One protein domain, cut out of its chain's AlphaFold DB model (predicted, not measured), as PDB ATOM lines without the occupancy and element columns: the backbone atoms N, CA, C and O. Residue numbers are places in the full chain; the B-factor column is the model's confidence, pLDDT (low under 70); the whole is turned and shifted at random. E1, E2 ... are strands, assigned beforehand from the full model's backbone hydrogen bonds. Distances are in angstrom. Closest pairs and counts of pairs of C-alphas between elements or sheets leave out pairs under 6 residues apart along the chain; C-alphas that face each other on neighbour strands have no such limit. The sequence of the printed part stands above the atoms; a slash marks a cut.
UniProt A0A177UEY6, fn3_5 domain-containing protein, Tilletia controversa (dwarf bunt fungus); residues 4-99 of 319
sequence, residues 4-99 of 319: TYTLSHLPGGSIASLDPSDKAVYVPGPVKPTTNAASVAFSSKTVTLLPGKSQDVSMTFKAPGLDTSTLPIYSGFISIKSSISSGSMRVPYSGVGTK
ATOM      1  N   THR A   4      93.698  62.016 -29.705       94.81
ATOM      2  CA  THR A   4      93.561  61.483 -28.352       94.81
ATOM      3  C   THR A   4      92.916  60.103 -28.396       94.81
ATOM      4  O   THR A   4      91.950  59.867 -29.119       94.81
ATOM      5  N   TYR A   5      93.443  59.179 -27.604       95.56
ATOM      6  CA  TYR A   5      92.958  57.817 -27.461       95.56
ATOM      7  C   TYR A   5      92.566  57.559 -26.016       95.56
ATOM      8  O   TYR A   5      93.305  57.900 -25.096       95.56
ATOM      9  N   THR A   6      91.412  56.926 -25.817       96.62
ATOM     10  CA  THR A   6      90.967  56.442 -24.507       96.62
ATOM     11  C   THR A   6      91.128  54.932 -24.436       96.62
ATOM     12  O   THR A   6      90.645  54.210 -25.310       96.62
ATOM     13  N   LEU A   7      91.794  54.461 -23.388       97.56
ATOM     14  CA  LEU A   7      92.044  53.058 -23.111       97.56
ATOM     15  C   LEU A   7      91.065  52.558 -22.050       97.56
ATOM     16  O   LEU A   7      90.828  53.203 -21.028       97.56
ATOM     17  N   SER A   8      90.502  51.381 -22.290       97.38
ATOM     18  CA  SER A   8      89.604  50.707 -21.357       97.38
ATOM     19  C   SER A   8      89.808  49.201 -21.396       97.38
ATOM     20  O   SER A   8      90.337  48.642 -22.358       97.38
ATOM     21  N   HIS A   9      89.396  48.538 -20.322       97.81
ATOM     22  CA  HIS A   9      89.458  47.093 -20.199       97.81
ATOM     23  C   HIS A   9      88.087  46.485 -20.497       97.81
ATOM     24  O   HIS A   9      87.085  46.894 -19.917       97.81
ATOM     25  N   LEU A  10      88.056  45.515 -21.409       97.19
ATOM     26  CA  LEU A  10      86.900  44.671 -21.687       97.19
ATOM     27  C   LEU A  10      87.190  43.271 -21.115       97.19
ATOM     28  O   LEU A  10      87.975  42.526 -21.715       97.19
ATOM     29  N   PRO A  11      86.622  42.912 -19.949       96.62
ATOM     30  CA  PRO A  11      86.922  41.648 -19.286       96.62
ATOM     31  C   PRO A  11      86.411  40.444 -20.082       96.62
ATOM     32  O   PRO A  11      85.265  40.421 -20.528       96.62
ATOM     33  N   GLY A  12      87.265  39.429 -20.227       95.19
ATOM     34  CA  GLY A  12      86.882  38.091 -20.665       95.19
ATOM     35  C   GLY A  12      86.729  37.161 -19.462       95.19
ATOM     36  O   GLY A  12      87.474  37.265 -18.485       95.19
ATOM     37  N   GLY A  13      85.762  36.249 -19.536       93.19
ATOM     38  CA  GLY A  13      85.573  35.222 -18.515       93.19
ATOM     39  C   GLY A  13      86.755  34.256 -18.428       93.19
ATOM     40  O   GLY A  13      87.455  34.021 -19.417       93.19
ATOM     41  N   SER A  14      86.966  33.678 -17.247       95.06
ATOM     42  CA  SER A  14      88.001  32.660 -17.030       95.06
ATOM     43  C   SER A  14      87.452  31.251 -17.238       95.06
ATOM     44  O   SER A  14      86.285  30.993 -16.932       95.06
ATOM     45  N   ILE A  15      88.296  30.334 -17.701       93.38
ATOM     46  CA  ILE A  15      87.984  28.912 -17.890       93.38
ATOM     47  C   ILE A  15      88.918  28.031 -17.054       93.38
ATOM     48  O   ILE A  15      90.070  28.389 -16.818       93.38
ATOM     49  N   ALA A  16      88.424  26.866 -16.644       92.12
ATOM     50  CA  ALA A  16      89.235  25.771 -16.124       92.12
ATOM     51  C   ALA A  16      89.645  24.865 -17.294       92.12
ATOM     52  O   ALA A  16      88.785  24.474 -18.086       92.12
ATOM     53  N   SER A  17      90.937  24.556 -17.429       90.94
ATOM     54  CA  SER A  17      91.402  23.635 -18.478       90.94
ATOM     55  C   SER A  17      91.299  22.179 -18.037       90.94
ATOM     56  O   SER A  17      91.054  21.311 -18.869       90.94
ATOM     57  N   LEU A  18      91.488  21.922 -16.741       90.50
ATOM     58  CA  LEU A  18      91.330  20.615 -16.109       90.50
ATOM     59  C   LEU A  18      89.990  20.544 -15.375       90.50
ATOM     60  O   LEU A  18      89.509  21.554 -14.854       90.50
ATOM     61  N   ASP A  19      89.395  19.356 -15.347       88.00
ATOM     62  CA  ASP A  19      88.144  19.100 -14.652       88.00
ATOM     63  C   ASP A  19      88.345  19.335 -13.141       88.00
ATOM     64  O   ASP A  19      89.241  18.743 -12.533       88.00
ATOM     65  N   PRO A  20      87.545  20.206 -12.498       86.25
ATOM     66  CA  PRO A  20      87.670  20.461 -11.064       86.25
ATOM     67  C   PRO A  20      87.453  19.217 -10.189       86.25
ATOM     68  O   PRO A  20      87.971  19.164  -9.073       86.25
ATOM     69  N   SER A  21      86.686  18.238 -10.679       86.44
ATOM     70  CA  SER A  21      86.421  16.970  -9.992       86.44
ATOM     71  C   SER A  21      87.495  15.912 -10.247       86.44
ATOM     72  O   SER A  21      87.709  15.056  -9.391       86.44
ATOM     73  N   ASP A  22      88.200  16.007 -11.377       86.12
ATOM     74  CA  ASP A  22      89.301  15.122 -11.742       86.12
ATOM     75  C   ASP A  22      90.399  15.889 -12.495       86.12
ATOM     76  O   ASP A  22      90.382  16.072 -13.712       86.12
ATOM     77  N   LYS A  23      91.413  16.316 -11.745       86.38
ATOM     78  CA  LYS A  23      92.477  17.196 -12.243       86.38
ATOM     79  C   LYS A  23      93.456  16.495 -13.192       86.38
ATOM     80  O   LYS A  23      94.372  17.144 -13.687       86.38
ATOM     81  N   ALA A  24      93.270  15.204 -13.469       85.19
ATOM     82  CA  ALA A  24      93.989  14.494 -14.524       85.19
ATOM     83  C   ALA A  24      93.284  14.569 -15.894       85.19
ATOM     84  O   ALA A  24      93.844  14.180 -16.923       85.19
ATOM     85  N   VAL A  25      92.051  15.080 -15.927       85.94
ATOM     86  CA  VAL A  25      91.201  15.139 -17.115       85.94
ATOM     87  C   VAL A  25      91.135  16.579 -17.618       85.94
ATOM     88  O   VAL A  25      90.791  17.491 -16.876       85.94
ATOM     89  N   TYR A  26      91.419  16.805 -18.902       86.69
ATOM     90  CA  TYR A  26      91.132  18.101 -19.529       86.69
ATOM     91  C   TYR A  26      89.637  18.232 -19.809       86.69
ATOM     92  O   TYR A  26      89.035  17.291 -20.317       86.69
ATOM     93  N   VAL A  27      89.041  19.394 -19.551       85.44
ATOM     94  CA  VAL A  27      87.627  19.645 -19.865       85.44
ATOM     95  C   VAL A  27      87.432  19.565 -21.387       85.44
ATOM     96  O   VAL A  27      88.136  20.267 -22.123       85.44
ATOM     97  N   PRO A  28      86.513  18.723 -21.895       80.06
ATOM     98  CA  PRO A  28      86.257  18.651 -23.323       80.06
ATOM     99  C   PRO A  28      85.521  19.919 -23.772       80.06
ATOM    100  O   PRO A  28      84.730  20.507 -23.033       80.06
ATOM    101  N   GLY A  29      85.800  20.368 -24.994       74.62
ATOM    102  CA  GLY A  29      85.133  21.541 -25.553       74.62
ATOM    103  C   GLY A  29      83.650  21.285 -25.870       74.62
ATOM    104  O   GLY A  29      83.275  20.140 -26.126       74.62
ATOM    105  N   PRO A  30      82.815  22.340 -25.930       80.62
ATOM    106  CA  PRO A  30      83.144  23.740 -25.655       80.62
ATOM    107  C   PRO A  30      83.198  24.048 -24.147       80.62
ATOM    108  O   PRO A  30      82.282  23.719 -23.397       80.62
ATOM    109  N   VAL A  31      84.257  24.735 -23.700       83.88
ATOM    110  CA  VAL A  31      84.431  25.114 -22.286       83.88
ATOM    111  C   VAL A  31      83.631  26.382 -21.988       83.88
ATOM    112  O   VAL A  31      83.774  27.384 -22.690       83.88
ATOM    113  N   LYS A  32      82.793  26.363 -20.946       85.62
ATOM    114  CA  LYS A  32      81.969  27.513 -20.548       85.62
ATOM    115  C   LYS A  32      82.781  28.501 -19.694       85.62
ATOM    116  O   LYS A  32      83.216  28.121 -18.606       85.62
ATOM    117  N   PRO A  33      82.954  29.767 -20.119       90.12
ATOM    118  CA  PRO A  33      83.608  30.781 -19.298       90.12
ATOM    119  C   PRO A  33      82.787  31.137 -18.058       90.12
ATOM    120  O   PRO A  33      81.558  31.208 -18.094       90.12
ATOM    121  N   THR A  34      83.488  31.398 -16.963       90.75
ATOM    122  CA  THR A  34      82.928  31.972 -15.736       90.75
ATOM    123  C   THR A  34      82.826  33.494 -15.851       90.75
ATOM    124  O   THR A  34      83.443  34.106 -16.720       90.75
ATOM    125  N   THR A  35      82.085  34.139 -14.950       91.19
ATOM    126  CA  THR A  35      82.038  35.611 -14.851       91.19
ATOM    127  C   THR A  35      83.281  36.212 -14.188       91.19
ATOM    128  O   THR A  35      83.445  37.430 -14.181       91.19
ATOM    129  N   ASN A  36      84.160  35.379 -13.628       93.19
ATOM    130  CA  ASN A  36      85.364  35.822 -12.944       93.19
ATOM    131  C   ASN A  36      86.433  36.209 -13.974       93.19
ATOM    132  O   ASN A  36      86.800  35.399 -14.829       93.19
ATOM    133  N   ALA A  37      86.924  37.441 -13.909       95.62
ATOM    134  CA  ALA A  37      87.787  38.028 -14.926       95.62
ATOM    135  C   ALA A  37      88.989  38.731 -14.293       95.62
ATOM    136  O   ALA A  37      88.944  39.174 -13.145       95.62
ATOM    137  N   ALA A  38      90.076  38.838 -15.056       96.56
ATOM    138  CA  ALA A  38      91.233  39.613 -14.627       96.56
ATOM    139  C   ALA A  38      90.874  41.092 -14.451       96.56
ATOM    140  O   ALA A  38      89.919  41.586 -15.044       96.56
ATOM    141  N   SER A  39      91.683  41.808 -13.679       96.19
ATOM    142  CA  SER A  39      91.631  43.271 -13.616       96.19
ATOM    143  C   SER A  39      92.877  43.870 -14.256       96.19
ATOM    144  O   SER A  39      93.952  43.263 -14.228       96.19
ATOM    145  N   VAL A  40      92.721  45.053 -14.852       97.94
ATOM    146  CA  VAL A  40      93.806  45.773 -15.524       97.94
ATOM    147  C   VAL A  40      93.890  47.192 -14.979       97.94
ATOM    148  O   VAL A  40      92.927  47.958 -15.052       97.94
ATOM    149  N   ALA A  41      95.055  47.544 -14.442       98.00
ATOM    150  CA  ALA A  41      95.402  48.915 -14.096       98.00
ATOM    151  C   ALA A  41      96.221  49.540 -15.229       98.00
ATOM    152  O   ALA A  41      97.099  48.890 -15.795       98.00
ATOM    153  N   PHE A  42      95.943  50.802 -15.543       97.81
ATOM    154  CA  PHE A  42      96.602  51.549 -16.614       97.81
ATOM    155  C   PHE A  42      97.439  52.669 -16.003       97.81
ATOM    156  O   PHE A  42      96.936  53.380 -15.134       97.81
ATOM    157  N   SER A  43      98.670  52.868 -16.484       97.62
ATOM    158  CA  SER A  43      99.481  54.034 -16.101       97.62
ATOM    159  C   SER A  43      98.845  55.346 -16.568       97.62
ATOM    160  O   SER A  43      98.947  56.361 -15.891       97.62
ATOM    161  N   SER A  44      98.146  55.306 -17.705       96.81
ATOM    162  CA  SER A  44      97.223  56.340 -18.155       96.81
ATOM    163  C   SER A  44      96.076  55.710 -18.941       96.81
ATOM    164  O   SER A  44      96.282  54.795 -19.737       96.81
ATOM    165  N   LYS A  45      94.855  56.214 -18.740       96.69
ATOM    166  CA  LYS A  45      93.678  55.828 -19.538       96.69
ATOM    167  C   LYS A  45      93.485  56.708 -20.770       96.69
ATOM    168  O   LYS A  45      92.620  56.408 -21.587       96.69
ATOM    169  N   THR A  46      94.277  57.763 -20.916       96.19
ATOM    170  CA  THR A  46      94.166  58.707 -22.025       96.19
ATOM    171  C   THR A  46      95.550  59.060 -22.540       96.19
ATOM    172  O   THR A  46      96.458  59.343 -21.761       96.19
ATOM    173  N   VAL A  47      95.721  59.030 -23.857       95.06
ATOM    174  CA  VAL A  47      96.986  59.365 -24.515       95.06
ATOM    175  C   VAL A  47      96.714  60.251 -25.709       95.06
ATOM    176  O   VAL A  47      95.853  59.925 -26.520       95.06
ATOM    177  N   THR A  48      97.491  61.317 -25.853       94.81
ATOM    178  CA  THR A  48      97.453  62.190 -27.025       94.81
ATOM    179  C   THR A  48      98.735  62.008 -27.824       94.81
ATOM    180  O   THR A  48      99.831  62.089 -27.276       94.81
ATOM    181  N   LEU A  49      98.597  61.721 -29.118       93.50
ATOM    182  CA  LEU A  49      99.708  61.493 -30.037       93.50
ATOM    183  C   LEU A  49      99.731  62.554 -31.131       93.50
ATOM    184  O   LEU A  49      98.705  62.873 -31.733       93.50
ATOM    185  N   LEU A  50     100.930  63.043 -31.435       93.69
ATOM    186  CA  LEU A  50     101.196  63.802 -32.652       93.69
ATOM    187  C   LEU A  50     101.481  62.850 -33.829       93.69
ATOM    188  O   LEU A  50     101.913  61.714 -33.609       93.69
ATOM    189  N   PRO A  51     101.301  63.302 -35.084       92.69
ATOM    190  CA  PRO A  51     101.647  62.507 -36.258       92.69
ATOM    191  C   PRO A  51     103.096  61.999 -36.216       92.69
ATOM    192  O   PRO A  51     104.023  62.758 -35.935       92.69
ATOM    193  N   GLY A  52     103.284  60.705 -36.485       93.94
ATOM    194  CA  GLY A  52     104.598  60.054 -36.478       93.94
ATOM    195  C   GLY A  52     105.237  59.888 -35.093       93.94
ATOM    196  O   GLY A  52     106.407  59.519 -35.019       93.94
ATOM    197  N   LYS A  53     104.515  60.175 -34.000       94.94
ATOM    198  CA  LYS A  53     104.990  59.966 -32.624       94.94
ATOM    199  C   LYS A  53     104.381  58.713 -31.999       94.94
ATOM    200  O   LYS A  53     103.330  58.231 -32.420       94.94
ATOM    201  N   SER A  54     105.044  58.220 -30.960       94.44
ATOM    202  CA  SER A  54     104.634  57.061 -30.169       94.44
ATOM    203  C   SER A  54     104.654  57.416 -28.686       94.44
ATOM    204  O   SER A  54     105.407  58.295 -28.271       94.44
ATOM    205  N   GLN A  55     103.823  56.734 -27.902       93.12
ATOM    206  CA  GLN A  55     103.758  56.872 -26.452       93.12
ATOM    207  C   GLN A  55     103.563  55.494 -25.834       93.12
ATOM    208  O   GLN A  55     102.657  54.759 -26.235       93.12
ATOM    209  N   ASP A  56     104.356  55.195 -24.812       95.38
ATOM    210  CA  ASP A  56     104.200  53.972 -24.039       95.38
ATOM    211  C   ASP A  56     103.128  54.146 -22.961       95.38
ATOM    212  O   ASP A  56     103.091  55.149 -22.239       95.38
ATOM    213  N   VAL A  57     102.267  53.133 -22.839       95.19
ATOM    214  CA  VAL A  57     101.300  52.990 -21.746       95.19
ATOM    215  C   VAL A  57     101.535  51.649 -21.082       95.19
ATOM    216  O   VAL A  57     101.356  50.599 -21.698       95.19
ATOM    217  N   SER A  58     101.908  51.680 -19.808       96.50
ATOM    218  CA  SER A  58     102.090  50.465 -19.024       96.50
ATOM    219  C   SER A  58     100.750  49.973 -18.488       96.50
ATOM    220  O   SER A  58      99.928  50.751 -17.996       96.50
ATOM    221  N   MET A  59     100.535  48.661 -18.565       96.81
ATOM    222  CA  MET A  59      99.338  47.990 -18.062       96.81
ATOM    223  C   MET A  59      99.750  46.903 -17.078       96.81
ATOM    224  O   MET A  59     100.613  46.083 -17.380       96.81
ATOM    225  N   THR A  60      99.132  46.892 -15.901       97.31
ATOM    226  CA  THR A  60      99.357  45.860 -14.883       97.31
ATOM    227  C   THR A  60      98.145  44.947 -14.820       97.31
ATOM    228  O   THR A  60      97.044  45.390 -14.493       97.31
ATOM    229  N   PHE A  61      98.358  43.669 -15.124       95.94
ATOM    230  CA  PHE A  61      97.326  42.639 -15.113       95.94
ATOM    231  C   PHE A  61      97.343  41.904 -13.778       95.94
ATOM    232  O   PHE A  61      98.388  41.431 -13.334       95.94
ATOM    233  N   LYS A  62      96.171  41.748 -13.165       94.69
ATOM    234  CA  LYS A  62      95.985  40.908 -11.984       94.69
ATOM    235  C   LYS A  62      95.017  39.785 -12.324       94.69
ATOM    236  O   LYS A  62      93.862  40.045 -12.669       94.69
ATOM    237  N   ALA A  63      95.507  38.550 -12.227       92.88
ATOM    238  CA  ALA A  63      94.695  37.354 -12.402       92.88
ATOM    239  C   ALA A  63      93.520  37.347 -11.402       92.88
ATOM    240  O   ALA A  63      93.682  37.824 -10.272       92.88
ATOM    241  N   PRO A  64      92.344  36.823 -11.791       91.44
ATOM    242  CA  PRO A  64      91.246  36.645 -10.853       91.44
ATOM    243  C   PRO A  64      91.585  35.582  -9.799       91.44
ATOM    244  O   PRO A  64      92.502  34.780  -9.976       91.44
ATOM    245  N   GLY A  65      90.822  35.545  -8.704       89.19
ATOM    246  CA  GLY A  65      90.900  34.435  -7.751       89.19
ATOM    247  C   GLY A  65      90.352  33.160  -8.390       89.19
ATOM    248  O   GLY A  65      89.144  33.058  -8.578       89.19
ATOM    249  N   LEU A  66      91.222  32.219  -8.752       86.88
ATOM    250  CA  LEU A  66      90.877  30.973  -9.446       86.88
ATOM    251  C   LEU A  66      91.466  29.771  -8.697       86.88
ATOM    252  O   LEU A  66      92.483  29.906  -8.016       86.88
ATOM    253  N   ASP A  67      90.871  28.588  -8.874       89.81
ATOM    254  CA  ASP A  67      91.516  27.339  -8.462       89.81
ATOM    255  C   ASP A  67      92.716  27.067  -9.380       89.81
ATOM    256  O   ASP A  67      92.571  26.631 -10.525       89.81
ATOM    257  N   THR A  68      93.917  27.328  -8.869       90.81
ATOM    258  CA  THR A  68      95.178  27.215  -9.612       90.81
ATOM    259  C   THR A  68      95.496  25.789 -10.055       90.81
ATOM    260  O   THR A  68      96.268  25.607 -10.996       90.81
ATOM    261  N   SER A  69      94.886  24.784  -9.424       88.25
ATOM    262  CA  SER A  69      95.082  23.373  -9.760       88.25
ATOM    263  C   SER A  69      94.295  22.927 -10.998       88.25
ATOM    264  O   SER A  69      94.571  21.868 -11.552       88.25
ATOM    265  N   THR A  70      93.369  23.762 -11.481       91.12
ATOM    266  CA  THR A  70      92.584  23.507 -12.702       91.12
ATOM    267  C   THR A  70      93.258  24.003 -13.985       91.12
ATOM    268  O   THR A  70      92.638  24.015 -15.052       91.12
ATOM    269  N   LEU A  71      94.519  24.450 -13.894       92.31
ATOM    270  CA  LEU A  71      95.239  25.139 -14.969       92.31
ATOM    271  C   LEU A  71      94.368  26.250 -15.601       92.31
ATOM    272  O   LEU A  71      94.021  26.186 -16.787       92.31
ATOM    273  N   PRO A  72      93.925  27.238 -14.802       93.81
ATOM    274  CA  PRO A  72      92.892  28.152 -15.247       93.81
ATOM    275  C   PRO A  72      93.447  29.173 -16.242       93.81
ATOM    276  O   PRO A  72      94.567  29.663 -16.085       93.81
ATOM    277  N   ILE A  73      92.653  29.530 -17.249       94.69
ATOM    278  CA  ILE A  73      92.996  30.536 -18.260       94.69
ATOM    279  C   ILE A  73      92.043  31.716 -18.107       94.69
ATOM    280  O   ILE A  73      90.828  31.536 -18.088       94.69
ATOM    281  N   TYR A  74      92.585  32.925 -18.017       95.94
ATOM    282  CA  TYR A  74      91.818  34.169 -18.027       95.94
ATOM    283  C   TYR A  74      92.180  34.989 -19.261       95.94
ATOM    284  O   TYR A  74      93.294  34.902 -19.773       95.94
ATOM    285  N   SER A  75      91.249  35.805 -19.744       96.12
ATOM    286  CA  SER A  75      91.447  36.574 -20.974       96.12
ATOM    287  C   SER A  75      90.699  37.903 -20.944       96.12
ATOM    288  O   SER A  75      90.066  38.265 -19.948       96.12
ATOM    289  N   GLY A  76      90.804  38.658 -22.029       96.75
ATOM    290  CA  GLY A  76      90.025  39.860 -22.263       96.75
ATOM    291  C   GLY A  76      90.598  40.663 -23.417       96.75
ATOM    292  O   GLY A  76      91.449  40.186 -24.170       96.75
ATOM    293  N   PHE A  77      90.138  41.902 -23.537       97.88
ATOM    294  CA  PHE A  77      90.636  42.846 -24.528       97.88
ATOM    295  C   PHE A  77      90.949  44.190 -23.884       97.88
ATOM    296  O   PHE A  77      90.223  44.668 -23.012       97.88
ATOM    297  N   ILE A  78      91.998  44.841 -24.367       97.88
ATOM    298  CA  ILE A  78      92.212  46.266 -24.148       97.88
ATOM    299  C   ILE A  78      91.584  47.005 -25.322       97.88
ATOM    300  O   ILE A  78      91.979  46.794 -26.467       97.88
ATOM    301  N   SER A  79      90.585  47.842 -25.055       96.94
ATOM    302  CA  SER A  79      89.949  48.669 -26.074       96.94
ATOM    303  C   SER A  79      90.591  50.045 -26.104       96.94
ATOM    304  O   SER A  79      90.690  50.712 -25.076       96.94
ATOM    305  N   ILE A  80      91.007  50.462 -27.295       95.56
ATOM    306  CA  ILE A  80      91.628  51.754 -27.565       95.56
ATOM    307  C   ILE A  80      90.694  52.493 -28.515       95.56
ATOM    308  O   ILE A  80      90.525  52.104 -29.673       95.56
ATOM    309  N   LYS A  81      90.035  53.531 -28.011       95.38
ATOM    310  CA  LYS A  81      89.044  54.307 -28.752       95.38
ATOM    311  C   LYS A  81      89.629  55.653 -29.148       95.38
ATOM    312  O   LYS A  81      90.103  56.388 -28.287       95.38
ATOM    313  N   SER A  82      89.564  55.970 -30.434       93.94
ATOM    314  CA  SER A  82      89.924  57.287 -30.951       93.94
ATOM    315  C   SER A  82      88.909  58.359 -30.536       93.94
ATOM    316  O   SER A  82      87.706  58.091 -30.490       93.94
ATOM    317  N   SER A  83      89.385  59.575 -30.266       90.19
ATOM    318  CA  SER A  83      88.546  60.762 -30.060       90.19
ATOM    319  C   SER A  83      87.950  61.318 -31.359       90.19
ATOM    320  O   SER A  83      87.012  62.104 -31.303       90.19
ATOM    321  N   ILE A  84      88.482  60.921 -32.519       86.56
ATOM    322  CA  ILE A  84      87.955  61.269 -33.848       86.56
ATOM    323  C   ILE A  84      87.304  60.040 -34.496       86.56
ATOM    324  O   ILE A  84      87.497  58.910 -34.043       86.56
ATOM    325  N   SER A  85      86.556  60.223 -35.585       79.12
ATOM    326  CA  SER A  85      85.843  59.151 -36.301       79.12
ATOM    327  C   SER A  85      86.765  58.232 -37.125       79.12
ATOM    328  O   SER A  85      86.522  57.986 -38.301       79.12
ATOM    329  N   SER A  86      87.837  57.726 -36.516       78.69
ATOM    330  CA  SER A  86      88.783  56.763 -37.101       78.69
ATOM    331  C   SER A  86      88.648  55.347 -36.521       78.69
ATOM    332  O   SER A  86      89.400  54.451 -36.892       78.69
ATOM    333  N   GLY A  87      87.665  55.125 -35.641       82.56
ATOM    334  CA  GLY A  87      87.305  53.805 -35.121       82.56
ATOM    335  C   GLY A  87      87.960  53.439 -33.785       82.56
ATOM    336  O   GLY A  87      88.460  54.285 -33.037       82.56
ATOM    337  N   SER A  88      87.894  52.151 -33.452       87.75
ATOM    338  CA  SER A  88      88.435  51.587 -32.213       87.75
ATOM    339  C   SER A  88      89.259  50.341 -32.498       87.75
ATOM    340  O   SER A  88      88.838  49.498 -33.289       87.75
ATOM    341  N   MET A  89      90.368  50.185 -31.783       92.50
ATOM    342  CA  MET A  89      91.192  48.982 -31.795       92.50
ATOM    343  C   MET A  89      90.934  48.150 -30.538       92.50
ATOM    344  O   MET A  89      90.582  48.677 -29.478       92.50
ATOM    345  N   ARG A  90      91.113  46.833 -30.654       95.44
ATOM    346  CA  ARG A  90      91.104  45.905 -29.523       95.44
ATOM    347  C   ARG A  90      92.362  45.054 -29.555       95.44
ATOM    348  O   ARG A  90      92.666  44.464 -30.585       95.44
ATOM    349  N   VAL A  91      93.049  44.971 -28.425       95.88
ATOM    350  CA  VAL A  91      94.220  44.109 -28.242       95.88
ATOM    351  C   VAL A  91      93.812  42.952 -27.327       95.88
ATOM    352  O   VAL A  91      93.505  43.211 -26.160       95.88
ATOM    353  N   PRO A  92      93.726  41.704 -27.825       97.12
ATOM    354  CA  PRO A  92      93.429  40.556 -26.979       97.12
ATOM    355  C   PRO A  92      94.593  40.267 -26.033       97.12
ATOM    356  O   PRO A  92      95.757  40.439 -26.391       97.12
ATOM    357  N   TYR A  93      94.278  39.764 -24.846       96.06
ATOM    358  CA  TYR A  93      95.263  39.186 -23.943       96.06
ATOM    359  C   TYR A  93      94.726  37.889 -23.334       96.06
ATOM    360  O   TYR A  93      93.514  37.686 -23.212       96.06
ATOM    361  N   SER A  94      95.643  37.018 -22.927       95.25
ATOM    362  CA  SER A  94      95.350  35.799 -22.182       95.25
ATOM    363  C   SER A  94      96.471  35.527 -21.186       95.25
ATOM    364  O   SER A  94      97.617  35.919 -21.413       95.25
ATOM    365  N   GLY A  95      96.144  34.873 -20.082       93.44
ATOM    366  CA  GLY A  95      97.105  34.439 -19.085       93.44
ATOM    367  C   GLY A  95      96.667  33.146 -18.418       93.44
ATOM    368  O   GLY A  95      95.479  32.831 -18.345       93.44
ATOM    369  N   VAL A  96      97.646  32.397 -17.918       93.75
ATOM    370  CA  VAL A  96      97.413  31.199 -17.113       93.75
ATOM    371  C   VAL A  96      97.482  31.599 -15.643       93.75
ATOM    372  O   VAL A  96      98.502  32.095 -15.174       93.75
ATOM    373  N   GLY A  97      96.393  31.396 -14.908       91.81
ATOM    374  CA  GLY A  97      96.230  31.791 -13.507       91.81
ATOM    375  C   GLY A  97      96.957  30.892 -12.505       91.81
ATOM    376  O   GLY A  97      96.499  30.760 -11.377       91.81
ATOM    377  N   THR A  98      98.057  30.245 -12.894       90.31
ATOM    378  CA  THR A  98      98.871  29.401 -12.012       90.31
ATOM    379  C   THR A  98     100.356  29.529 -12.342       90.31
ATOM    380  O   THR A  98     100.745  29.948 -13.435       90.31
ATOM    381  N   LYS A  99     101.213  29.151 -11.391       91.38
ATOM    382  CA  LYS A  99     102.651  29.035 -11.629       91.38
ATOM    383  C   LYS A  99     102.889  27.771 -12.447       91.38
ATOM    384  O   LYS A  99     102.859  26.668 -11.919       91.38
TER     385      LYS A  99
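What this domain is: This is residues 4 to 99 of the 319 residues of the protein "fn3_5 domain-containing protein" of Tilletia controversa (dwarf bunt fungus) (UniProt A0A177UEY6). The model is a long, narrow sandwich of two sheets only partly face to face: a curled sheet of four strands, with E1, E5 and E6 making most of its length, and a small pair of short strands, E2 and E4, over part of one face. At one end of the rod a long unnamed stretch, residues 16 to 38, loops out past the strands and folds back to E2. The printed part has 96 residues, with no named helix and six named strands, E1 to E6 in order along the chain; the larger sheet runs E3 E1 E5 E6 and the smaller E2 E4, both antiparallel throughout. The class is all strand, though the named strands hold 43 of the 96 printed residues, under half. The whole is loose, with a radius of gyration of the C-alphas of 16.8 A, and the C-alphas span 54 by 24 by 20 A.

Where its parts are: Begin at C-alpha 4, at (93.561, 61.483, -28.352); from there E1, residues 4 to 15, runs 34.7 A from first to last C-alpha, and with 12 residues it is the longest strand. After the long stretch, look for E2 at residues 39 to 42, then E3 at residues 46 to 49 and E4 at residues 59 to 62, four residues each. Find C-alpha 73 at (92.996, 30.536, -18.260), where E5 begins; it covers residues 73 to 82 and measures 29.8 A. E6, residues 88 to 96, measures 26.9 A and ends at C-alpha 96, at (97.413, 31.199, -17.113).

How they stand to each other: Start with the larger sheet, which is strongly twisted, its C-alphas up to 6.3 A off their best plane, and curled like part of a barrel: the way across it turns by 106 degrees. At its edge strand E3, look at the antiparallel neighbour E1, at 131 degrees between directions; N 5 and O 47 are 2.7 A apart, within hydrogen-bond range. Next, inner strand E1 is antiparallel to inner strand E5 at 162 degrees, with N 6 and O 81 at 2.8 A and N 73 and O 15 at 2.9 A, both within hydrogen-bond range. E5 and E6 form a hairpin, also at 162 degrees; N 78 and O 91 are within hydrogen-bond range at 2.9 A, and E6 is the other edge strand. Now turn to the smaller sheet, where E2 and E4 are antiparallel at 159 degrees, and N 41 and O 60 are within hydrogen-bond range at 2.9 A. The two sheets make a sandwich, two sheets face to face, with the facing parts 8.5 A centre to centre and the strands of the one at 26 degrees to those of the other. Between them, the closest C-alphas of E1 and E2 are those of His 9 and Val 40, 6.5 A apart. E2 and E5 are near each other, with 5 pairs of C-alphas within 10 A. E4 is apart from E1 and from E6.

The domain as a whole: Look for the two C-alphas farthest apart at Asp 22 and Pro 51, 54.8 A from each other; the outline is a rod. The link from E1 to E2 is long, with 23 residues; those from E2 to E3 and from E5 to E6 are tight, and those from E3 to E4 and from E4 to E5 are short but not tight. The printed part has no cut from residue 4 to residue 99. The mean pLDDT of the printed part is 92.3, and no printed residue is under 70.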